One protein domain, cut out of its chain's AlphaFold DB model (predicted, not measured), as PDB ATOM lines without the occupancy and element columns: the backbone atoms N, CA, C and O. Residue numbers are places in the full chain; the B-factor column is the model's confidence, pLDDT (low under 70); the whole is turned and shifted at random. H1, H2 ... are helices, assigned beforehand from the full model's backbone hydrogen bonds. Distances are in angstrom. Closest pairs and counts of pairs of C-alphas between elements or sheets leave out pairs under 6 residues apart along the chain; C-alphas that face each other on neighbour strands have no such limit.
ATOM      1  N   ASP A  10     -18.036  21.178   2.693       73.00
ATOM      2  CA  ASP A  10     -16.620  20.805   2.651       73.00
ATOM      3  C   ASP A  10     -16.039  20.296   3.984       73.00
ATOM      4  O   ASP A  10     -15.252  19.345   3.985       73.00
ATOM      5  N   ASP A  11     -16.429  20.877   5.123       76.69
ATOM      6  CA  ASP A  11     -15.990  20.438   6.457       76.69
ATOM      7  C   ASP A  11     -16.500  19.025   6.758       76.69
ATOM      8  O   ASP A  11     -15.774  18.176   7.279       76.69
ATOM      9  N   LEU A  12     -17.744  18.746   6.368       75.81
ATOM     10  CA  LEU A  12     -18.340  17.422   6.476       75.81
ATOM     11  C   LEU A  12     -17.573  16.397   5.635       75.81
ATOM     12  O   LEU A  12     -17.186  15.344   6.142       75.81
ATOM     13  N   TRP A  13     -17.354  16.688   4.351       78.88
ATOM     14  CA  TRP A  13     -16.647  15.771   3.458       78.88
ATOM     15  C   TRP A  13     -15.217  15.509   3.933       78.88
ATOM     16  O   TRP A  13     -14.742  14.376   3.855       78.88
ATOM     17  N   SER A  14     -14.572  16.523   4.509       79.56
ATOM     18  CA  SER A  14     -13.260  16.395   5.147       79.56
ATOM     19  C   SER A  14     -13.304  15.503   6.392       79.56
ATOM     20  O   SER A  14     -12.425  14.661   6.569       79.56
ATOM     21  N   ALA A  15     -14.342  15.617   7.227       81.50
ATOM     22  CA  ALA A  15     -14.526  14.750   8.391       81.50
ATOM     23  C   ALA A  15     -14.778  13.285   7.991       81.50
ATOM     24  O   ALA A  15     -14.181  12.377   8.568       81.50
ATOM     25  N   ILE A  16     -15.592  13.046   6.957       80.06
ATOM     26  CA  ILE A  16     -15.838  11.700   6.410       80.06
ATOM     27  C   ILE A  16     -14.543  11.127   5.811       80.06
ATOM     28  O   ILE A  16     -14.226   9.958   6.023       80.06
ATOM     29  N   ALA A  17     -13.734  11.953   5.142       80.12
ATOM     30  CA  ALA A  17     -12.400  11.572   4.677       80.12
ATOM     31  C   ALA A  17     -11.399  11.315   5.821       80.12
ATOM     32  O   ALA A  17     -10.321  10.774   5.581       80.12
ATOM     33  N   GLY A  18     -11.725  11.661   7.065       82.06
ATOM     34  CA  GLY A  18     -10.944  11.319   8.252       82.06
ATOM     35  C   GLY A  18     -11.233   9.923   8.816       82.06
ATOM     36  O   GLY A  18     -10.465   9.444   9.645       82.06
ATOM     37  N   LEU A  19     -12.305   9.256   8.373       82.56
ATOM     38  CA  LEU A  19     -12.737   7.966   8.921       82.56
ATOM     39  C   LEU A  19     -11.774   6.825   8.572       82.56
ATOM     40  O   LEU A  19     -11.218   6.776   7.467       82.56
ATOM     41  N   SER A  20     -11.620   5.869   9.492       84.00
ATOM     42  CA  SER A  20     -10.946   4.604   9.181       84.00
ATOM     43  C   SER A  20     -11.757   3.782   8.170       84.00
ATOM     44  O   SER A  20     -12.960   3.996   8.010       84.00
ATOM     45  N   ALA A  21     -11.112   2.827   7.491       81.44
ATOM     46  CA  ALA A  21     -11.793   1.945   6.539       81.44
ATOM     47  C   ALA A  21     -12.951   1.178   7.206       81.44
ATOM     48  O   ALA A  21     -14.068   1.206   6.703       81.44
ATOM     49  N   GLU A  22     -12.729   0.618   8.400       82.94
ATOM     50  CA  GLU A  22     -13.765  -0.094   9.163       82.94
ATOM     51  C   GLU A  22     -14.954   0.801   9.539       82.94
ATOM     52  O   GLU A  22     -16.109   0.382   9.448       82.94
ATOM     53  N   GLN A  23     -14.695   2.052   9.938       83.44
ATOM     54  CA  GLN A  23     -15.757   3.018  10.225       83.44
ATOM     55  C   GLN A  23     -16.538   3.371   8.959       83.44
ATOM     56  O   GLN A  23     -17.767   3.439   8.993       83.44
ATOM     57  N   LEU A  24     -15.834   3.564   7.842       83.38
ATOM     58  CA  LEU A  24     -16.444   3.866   6.555       83.38
ATOM     59  C   LEU A  24     -17.325   2.706   6.073       83.38
ATOM     60  O   LEU A  24     -18.473   2.941   5.698       83.38
ATOM     61  N   HIS A  25     -16.833   1.465   6.145       80.81
ATOM     62  CA  HIS A  25     -17.611   0.261   5.840       80.81
ATOM     63  C   HIS A  25     -18.842   0.161   6.726       80.81
ATOM     64  O   HIS A  25     -19.943   0.066   6.202       80.81
ATOM     65  N   THR A  26     -18.676   0.286   8.043       82.12
ATOM     66  CA  THR A  26     -19.781   0.187   9.008       82.12
ATOM     67  C   THR A  26     -20.886   1.202   8.710       82.12
ATOM     68  O   THR A  26     -22.061   0.850   8.685       82.12
ATOM     69  N   ILE A  27     -20.530   2.462   8.448       79.19
ATOM     70  CA  ILE A  27     -21.505   3.518   8.147       79.19
ATOM     71  C   ILE A  27     -22.220   3.234   6.818       79.19
ATOM     72  O   ILE A  27     -23.440   3.386   6.738       79.19
ATOM     73  N   ILE A  28     -21.486   2.795   5.790       77.88
ATOM     74  CA  ILE A  28     -22.059   2.443   4.484       77.88
ATOM     75  C   ILE A  28     -22.984   1.232   4.594       77.88
ATOM     76  O   ILE A  28     -24.078   1.277   4.032       77.88
ATOM     77  N   ASP A  29     -22.594   0.189   5.321       74.62
ATOM     78  CA  ASP A  29     -23.413  -1.000   5.569       74.62
ATOM     79  C   ASP A  29     -24.699  -0.647   6.322       74.62
ATOM     80  O   ASP A  29     -25.787  -1.007   5.880       74.62
ATOM     81  N   ILE A  30     -24.608   0.142   7.399       71.94
ATOM     82  CA  ILE A  30     -25.779   0.551   8.195       71.94
ATOM     83  C   ILE A  30     -26.743   1.415   7.377       71.94
ATOM     84  O   ILE A  30     -27.956   1.211   7.430       71.94
ATOM     85  N   ALA A  31     -26.230   2.391   6.624       70.44
ATOM     86  CA  ALA A  31     -27.074   3.271   5.814       70.44
ATOM     87  C   ALA A  31     -27.740   2.540   4.644       70.44
ATOM     88  O   ALA A  31     -28.748   2.994   4.104       70.44
ATOM     89  N   SER A  32     -27.163   1.414   4.237       64.56
ATOM     90  CA  SER A  32     -27.595   0.671   3.070       64.56
ATOM     91  C   SER A  32     -28.251  -0.623   3.510       64.56
ATOM     92  O   SER A  32     -27.705  -1.706   3.349       64.56
ATOM     93  N   ALA A  33     -29.488  -0.517   3.984       57.38
ATOM     94  CA  ALA A  33     -30.339  -1.682   4.219       57.38
ATOM     95  C   ALA A  33     -30.592  -2.534   2.946       57.38
ATOM     96  O   ALA A  33     -31.234  -3.578   3.034       57.38
ATOM     97  N   SER A  34     -30.102  -2.109   1.769       55.03
ATOM     98  CA  SER A  34     -30.137  -2.861   0.511       55.03
ATOM     99  C   SER A  34     -28.717  -3.232   0.034       55.03
ATOM    100  O   SER A  34     -27.866  -2.344  -0.105       55.03
ATOM    101  N   PRO A  35     -28.449  -4.518  -0.257       53.34
ATOM    102  CA  PRO A  35     -27.121  -5.057  -0.540       53.34
ATOM    103  C   PRO A  35     -26.754  -4.970  -2.027       53.34
ATOM    104  O   PRO A  35     -26.208  -5.922  -2.584       53.34
ATOM    105  N   GLU A  36     -27.062  -3.870  -2.721       57.81
ATOM    106  CA  GLU A  36     -26.525  -3.732  -4.078       57.81
ATOM    107  C   GLU A  36     -24.996  -3.626  -3.989       57.81
ATOM    108  O   GLU A  36     -24.490  -2.815  -3.211       57.81
ATOM    109  N   PRO A  37     -24.229  -4.461  -4.703       60.03
ATOM    110  CA  PRO A  37     -22.781  -4.430  -4.611       60.03
ATOM    111  C   PRO A  37     -22.272  -3.105  -5.177       60.03
ATOM    112  O   PRO A  37     -22.600  -2.711  -6.297       60.03
ATOM    113  N   THR A  38     -21.464  -2.394  -4.396       71.31
ATOM    114  CA  THR A  38     -20.824  -1.169  -4.870       71.31
ATOM    115  C   THR A  38     -19.598  -1.548  -5.693       71.31
ATOM    116  O   THR A  38     -18.496  -1.633  -5.161       71.31
ATOM    117  N   THR A  39     -19.794  -1.852  -6.976       76.00
ATOM    118  CA  THR A  39     -18.735  -2.363  -7.867       76.00
ATOM    119  C   THR A  39     -17.904  -1.265  -8.524       76.00
ATOM    120  O   THR A  39     -16.750  -1.499  -8.872       76.00
ATOM    121  N   ASP A  40     -18.464  -0.059  -8.651       83.38
ATOM    122  CA  ASP A  40     -17.882   1.034  -9.429       83.38
ATOM    123  C   ASP A  40     -18.019   2.386  -8.715       83.38
ATOM    124  O   ASP A  40     -18.919   2.600  -7.897       83.38
ATOM    125  N   LEU A  41     -17.153   3.340  -9.078       83.62
ATOM    126  CA  LEU A  41     -17.088   4.672  -8.463       83.62
ATOM    127  C   LEU A  41     -18.415   5.448  -8.573       83.62
ATOM    128  O   LEU A  41     -18.801   6.149  -7.639       83.62
ATOM    129  N   ASP A  42     -19.150   5.297  -9.678       83.38
ATOM    130  CA  ASP A  42     -20.469   5.919  -9.865       83.38
ATOM    131  C   ASP A  42     -21.560   5.299  -8.984       83.38
ATOM    132  O   ASP A  42     -22.461   5.997  -8.510       83.38
ATOM    133  N   ALA A  43     -21.490   3.987  -8.736       81.38
ATOM    134  CA  ALA A  43     -22.370   3.327  -7.775       81.38
ATOM    135  C   ALA A  43     -22.055   3.817  -6.353       81.38
ATOM    136  O   ALA A  43     -22.965   4.184  -5.606       81.38
ATOM    137  N   PHE A  44     -20.765   3.933  -6.020       83.81
ATOM    138  CA  PHE A  44     -20.301   4.466  -4.740       83.81
ATOM    139  C   PHE A  44     -20.757   5.912  -4.524       83.81
ATOM    140  O   PHE A  44     -21.313   6.240  -3.477       83.81
ATOM    141  N   ARG A  45     -20.636   6.764  -5.548       83.88
ATOM    142  CA  ARG A  45     -21.113   8.152  -5.510       83.88
ATOM    143  C   ARG A  45     -22.604   8.244  -5.215       83.88
ATOM    144  O   ARG A  45     -22.997   9.005  -4.336       83.88
ATOM    145  N   ARG A  46     -23.436   7.480  -5.935       80.44
ATOM    146  CA  ARG A  46     -24.895   7.473  -5.729       80.44
ATOM    147  C   ARG A  46     -25.262   7.022  -4.318       80.44
ATOM    148  O   ARG A  46     -26.145   7.616  -3.709       80.44
ATOM    149  N   ARG A  47     -24.547   6.031  -3.784       79.19
ATOM    150  CA  ARG A  47     -24.753   5.507  -2.430       79.19
ATOM    151  C   ARG A  47     -24.399   6.527  -1.350       79.19
ATOM    152  O   ARG A  47     -25.204   6.767  -0.457       79.19
ATOM    153  N   ILE A  48     -23.245   7.186  -1.479       80.38
ATOM    154  CA  ILE A  48     -22.819   8.262  -0.573       80.38
ATOM    155  C   ILE A  48     -23.805   9.436  -0.617       80.38
ATOM    156  O   ILE A  48     -24.249   9.905   0.426       80.38
ATOM    157  N   VAL A  49     -24.222   9.877  -1.806       78.25
ATOM    158  CA  VAL A  49     -25.220  10.953  -1.937       78.25
ATOM    159  C   VAL A  49     -26.569  10.546  -1.334       78.25
ATOM    160  O   VAL A  49     -27.192  11.344  -0.640       78.25
ATOM    161  N   GLY A  50     -27.007   9.301  -1.546       76.88
ATOM    162  CA  GLY A  50     -28.255   8.775  -0.989       76.88
ATOM    163  C   GLY A  50     -28.268   8.711   0.541       76.88
ATOM    164  O   GLY A  50     -29.285   9.036   1.149       76.88
ATOM    165  N   MET A  51     -27.138   8.366   1.166       75.69
ATOM    166  CA  MET A  51     -26.982   8.336   2.627       75.69
ATOM    167  C   MET A  51     -27.237   9.710   3.260       75.69
ATOM    168  O   MET A  51     -27.962   9.815   4.248       75.69
ATOM    169  N   PHE A  52     -26.661  10.764   2.680       71.56
ATOM    170  CA  PHE A  52     -26.756  12.121   3.226       71.56
ATOM    171  C   PHE A  52     -27.969  12.905   2.713       71.56
ATOM    172  O   PHE A  52     -28.350  13.901   3.320       71.56
ATOM    173  N   GLY A  53     -28.620  12.440   1.642       66.56
ATOM    174  CA  GLY A  53     -29.772  13.108   1.033       66.56
ATOM    175  C   GLY A  53     -31.000  13.243   1.942       66.56
ATOM    176  O   GLY A  53     -31.812  14.135   1.717       66.56
ATOM    177  N   ASN A  54     -31.121  12.406   2.979       62.59
ATOM    178  CA  ASN A  54     -32.235  12.432   3.939       62.59
ATOM    179  C   ASN A  54     -31.879  13.067   5.294       62.59
ATOM    180  O   ASN A  54     -32.729  13.120   6.186       62.59
ATOM    181  N   VAL A  55     -30.640  13.527   5.488       63.41
ATOM    182  CA  VAL A  55     -30.215  14.092   6.773       63.41
ATOM    183  C   VAL A  55     -30.490  15.598   6.772       63.41
ATOM    184  O   VAL A  55     -29.887  16.361   6.021       63.41
ATOM    185  N   ALA A  56     -31.437  16.045   7.599       53.06
ATOM    186  CA  ALA A  56     -31.800  17.459   7.694       53.06
ATOM    187  C   ALA A  56     -30.572  18.321   8.055       53.06
ATOM    188  O   ALA A  56     -29.874  18.036   9.026       53.06
ATOM    189  N   GLY A  57     -30.314  19.370   7.267       57.47
ATOM    190  CA  GLY A  57     -29.123  20.222   7.399       57.47
ATOM    191  C   GLY A  57     -27.951  19.831   6.492       57.47
ATOM    192  O   GLY A  57     -26.964  20.560   6.444       57.47
ATOM    193  N   PHE A  58     -28.062  18.739   5.733       60.88
ATOM    194  CA  PHE A  58     -27.079  18.369   4.720       60.88
ATOM    195  C   PHE A  58     -27.471  18.991   3.381       60.88
ATOM    196  O   PHE A  58     -28.586  18.806   2.890       60.88
ATOM    197  N   ALA A  59     -26.552  19.736   2.769       56.94
ATOM    198  CA  ALA A  59     -26.718  20.115   1.375       56.94
ATOM    199  C   ALA A  59     -26.689  18.830   0.535       56.94
ATOM    200  O   ALA A  59     -25.723  18.076   0.624       56.94
ATOM    201  N   SER A  60     -27.678  18.605  -0.337       57.84
ATOM    202  CA  SER A  60     -27.665  17.500  -1.320       57.84
ATOM    203  C   SER A  60     -26.524  17.599  -2.348       57.84
ATOM    204  O   SER A  60     -26.540  16.909  -3.368       57.84
ATOM    205  N   ALA A  61     -25.550  18.483  -2.124       69.19
ATOM    206  CA  ALA A  61     -24.394  18.635  -2.974       69.19
ATOM    207  C   ALA A  61     -23.543  17.356  -2.901       69.19
ATOM    208  O   ALA A  61     -23.212  16.893  -1.805       69.19
ATOM    209  N   PRO A  62     -23.182  16.768  -4.051       69.62
ATOM    210  CA  PRO A  62     -22.316  15.603  -4.071       69.62
ATOM    211  C   PRO A  62     -20.930  15.937  -3.495       69.62
ATOM    212  O   PRO A  62     -20.501  17.091  -3.580       69.62
ATOM    213  N   PRO A  63     -20.205  14.937  -2.962       77.75
ATOM    214  CA  PRO A  63     -18.835  15.135  -2.507       77.75
ATOM    215  C   PRO A  63     -17.941  15.665  -3.638       77.75
ATOM    216  O   PRO A  63     -18.141  15.282  -4.800       77.75
ATOM    217  N   PRO A  64     -16.918  16.479  -3.315       83.75
ATOM    218  CA  PRO A  64     -15.850  16.806  -4.249       83.75
ATOM    219  C   PRO A  64     -15.221  15.530  -4.818       83.75
ATOM    220  O   PRO A  64     -15.040  14.543  -4.102       83.75
ATOM    221  N   GLU A  65     -14.841  15.543  -6.096       85.00
ATOM    222  CA  GLU A  65     -14.325  14.346  -6.778       85.00
ATOM    223  C   GLU A  65     -13.058  13.774  -6.113       85.00
ATOM    224  O   GLU A  65     -12.874  12.557  -6.049       85.00
ATOM    225  N   SER A  66     -12.205  14.641  -5.564       86.06
ATOM    226  CA  SER A  66     -10.997  14.255  -4.824       86.06
ATOM    227  C   SER A  66     -11.306  13.506  -3.525       86.06
ATOM    228  O   SER A  66     -10.615  12.544  -3.188       86.06
ATOM    229  N   ILE A  67     -12.353  13.918  -2.804       85.38
ATOM    230  CA  ILE A  67     -12.822  13.237  -1.594       85.38
ATOM    231  C   ILE A  67     -13.485  11.916  -1.976       85.38
ATOM    232  O   ILE A  67     -13.190  10.887  -1.376       85.38
ATOM    233  N   LEU A  68     -14.325  11.918  -3.014       86.69
ATOM    234  CA  LEU A  68     -14.988  10.712  -3.503       86.69
ATOM    235  C   LEU A  68     -13.977   9.614  -3.873       86.69
ATOM    236  O   LEU A  68     -14.177   8.460  -3.501       86.69
ATOM    237  N   ARG A  69     -12.878   9.968  -4.555       87.44
ATOM    238  CA  ARG A  69     -11.802   9.019  -4.880       87.44
ATOM    239  C   ARG A  69     -11.095   8.483  -3.637       87.44
ATOM    240  O   ARG A  69     -10.955   7.270  -3.530       87.44
ATOM    241  N   GLN A  70     -10.739   9.340  -2.680       87.81
ATOM    242  CA  GLN A  70     -10.130   8.889  -1.420       87.81
ATOM    243  C   GLN A  70     -11.036   7.929  -0.643       87.81
ATOM    244  O   GLN A  70     -10.576   6.911  -0.131       87.81
ATOM    245  N   LEU A  71     -12.331   8.241  -0.560       85.69
ATOM    246  CA  LEU A  71     -13.309   7.378   0.099       85.69
ATOM    247  C   LEU A  71     -13.452   6.038  -0.630       85.69
ATOM    248  O   LEU A  71     -13.509   4.998   0.018       85.69
ATOM    249  N   TRP A  72     -13.448   6.050  -1.964       87.31
ATOM    250  CA  TRP A  72     -13.493   4.832  -2.767       87.31
ATOM    251  C   TRP A  72     -12.254   3.955  -2.580       87.31
ATOM    252  O   TRP A  72     -12.383   2.748  -2.403       87.31
ATOM    253  N   GLU A  73     -11.060   4.551  -2.577       88.00
ATOM    254  CA  GLU A  73      -9.801   3.837  -2.336       88.00
ATOM    255  C   GLU A  73      -9.762   3.188  -0.953       88.00
ATOM    256  O   GLU A  73      -9.288   2.063  -0.824       88.00
ATOM    257  N   ARG A  74     -10.314   3.848   0.069       85.06
ATOM    258  CA  ARG A  74     -10.432   3.266   1.412       85.06
ATOM    259  C   ARG A  74     -11.493   2.181   1.503       85.06
ATOM    260  O   ARG A  74     -11.280   1.200   2.196       85.06
ATOM    261  N   TYR A  75     -12.619   2.346   0.815       82.56
ATOM    262  CA  TYR A  75     -13.695   1.354   0.799       82.56
ATOM    263  C   TYR A  75     -13.281   0.038   0.118       82.56
ATOM    264  O   TYR A  75     -13.834  -1.013   0.424       82.56
ATOM    265  N   ARG A  76     -12.326   0.074  -0.817       82.31
ATOM    266  CA  ARG A  76     -11.847  -1.116  -1.545       82.31
ATOM    267  C   ARG A  76     -10.571  -1.751  -0.979       82.31
ATOM    268  O   ARG A  76     -10.120  -2.741  -1.557       82.31
ATOM    269  N   ALA A  77      -9.946  -1.112   0.008       74.94
ATOM    270  CA  ALA A  77      -8.731  -1.590   0.666       74.94
ATOM    271  C   ALA A  77      -9.077  -2.678   1.686       74.94
ATOM    272  O   ALA A  77      -8.282  -3.639   1.778       74.94
TER     273      ALA A  77
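What this domain is: This is residues 10 to 77 of the 77 residues of an uncharacterized protein of Cupriavidus sp. P-10 (UniProt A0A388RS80). Helices H2 and H3 each meet H4 at nearly a right angle, and short H1 runs near H4 in almost the same direction. A long loop, residues 53 to 64, leads from H3 to H4. The printed part has 68 residues with four named helices, H1 to H4, and no named strand: all helix, compact, radius of gyration of the C-alphas 11.1 A, spans 27 by 23 by 20 A.

Where its parts are: H1, residues 10 to 16, begins with C-alpha 10 at (-16.620, 20.805, 2.651). H2 is residues 21 to 31, 15.4 A; H3, residues 41 to 52, 16.9 A; H4, residues 65 to 75, 15.1 A, ending with C-alpha 75 at (-13.695, 1.354, 0.799).

How they stand to each other: H1 and H4 are close but not clearly touching, C-alphas of Trp 13 and Ile 67 closest at 6.8 A. H2 touches H4, C-alphas of Ala 21 and Arg 74 closest at 5.5 A, about perpendicular at 82 degrees. H3 touches H4 with residues 41 to 45 alone, C-alphas of Leu 41 and Trp 72 closest at 6.7 A. H2 and H3 only just touch, with 3 pairs of C-alphas within 8 A, those of Ala 31 and Met 51 closest at 6.0 A. In H1, H2, H3 and H4 every O i to N i+4 pair is within hydrogen-bond range.

The domain as a whole: The printed part has no cut; the C-alphas of Ala 56 and Ala 77, 30.7 A, are farthest apart. The H3 to H4 link is long. Model pLDDT is under 70 at residues 32 to 37 and 53 to 62.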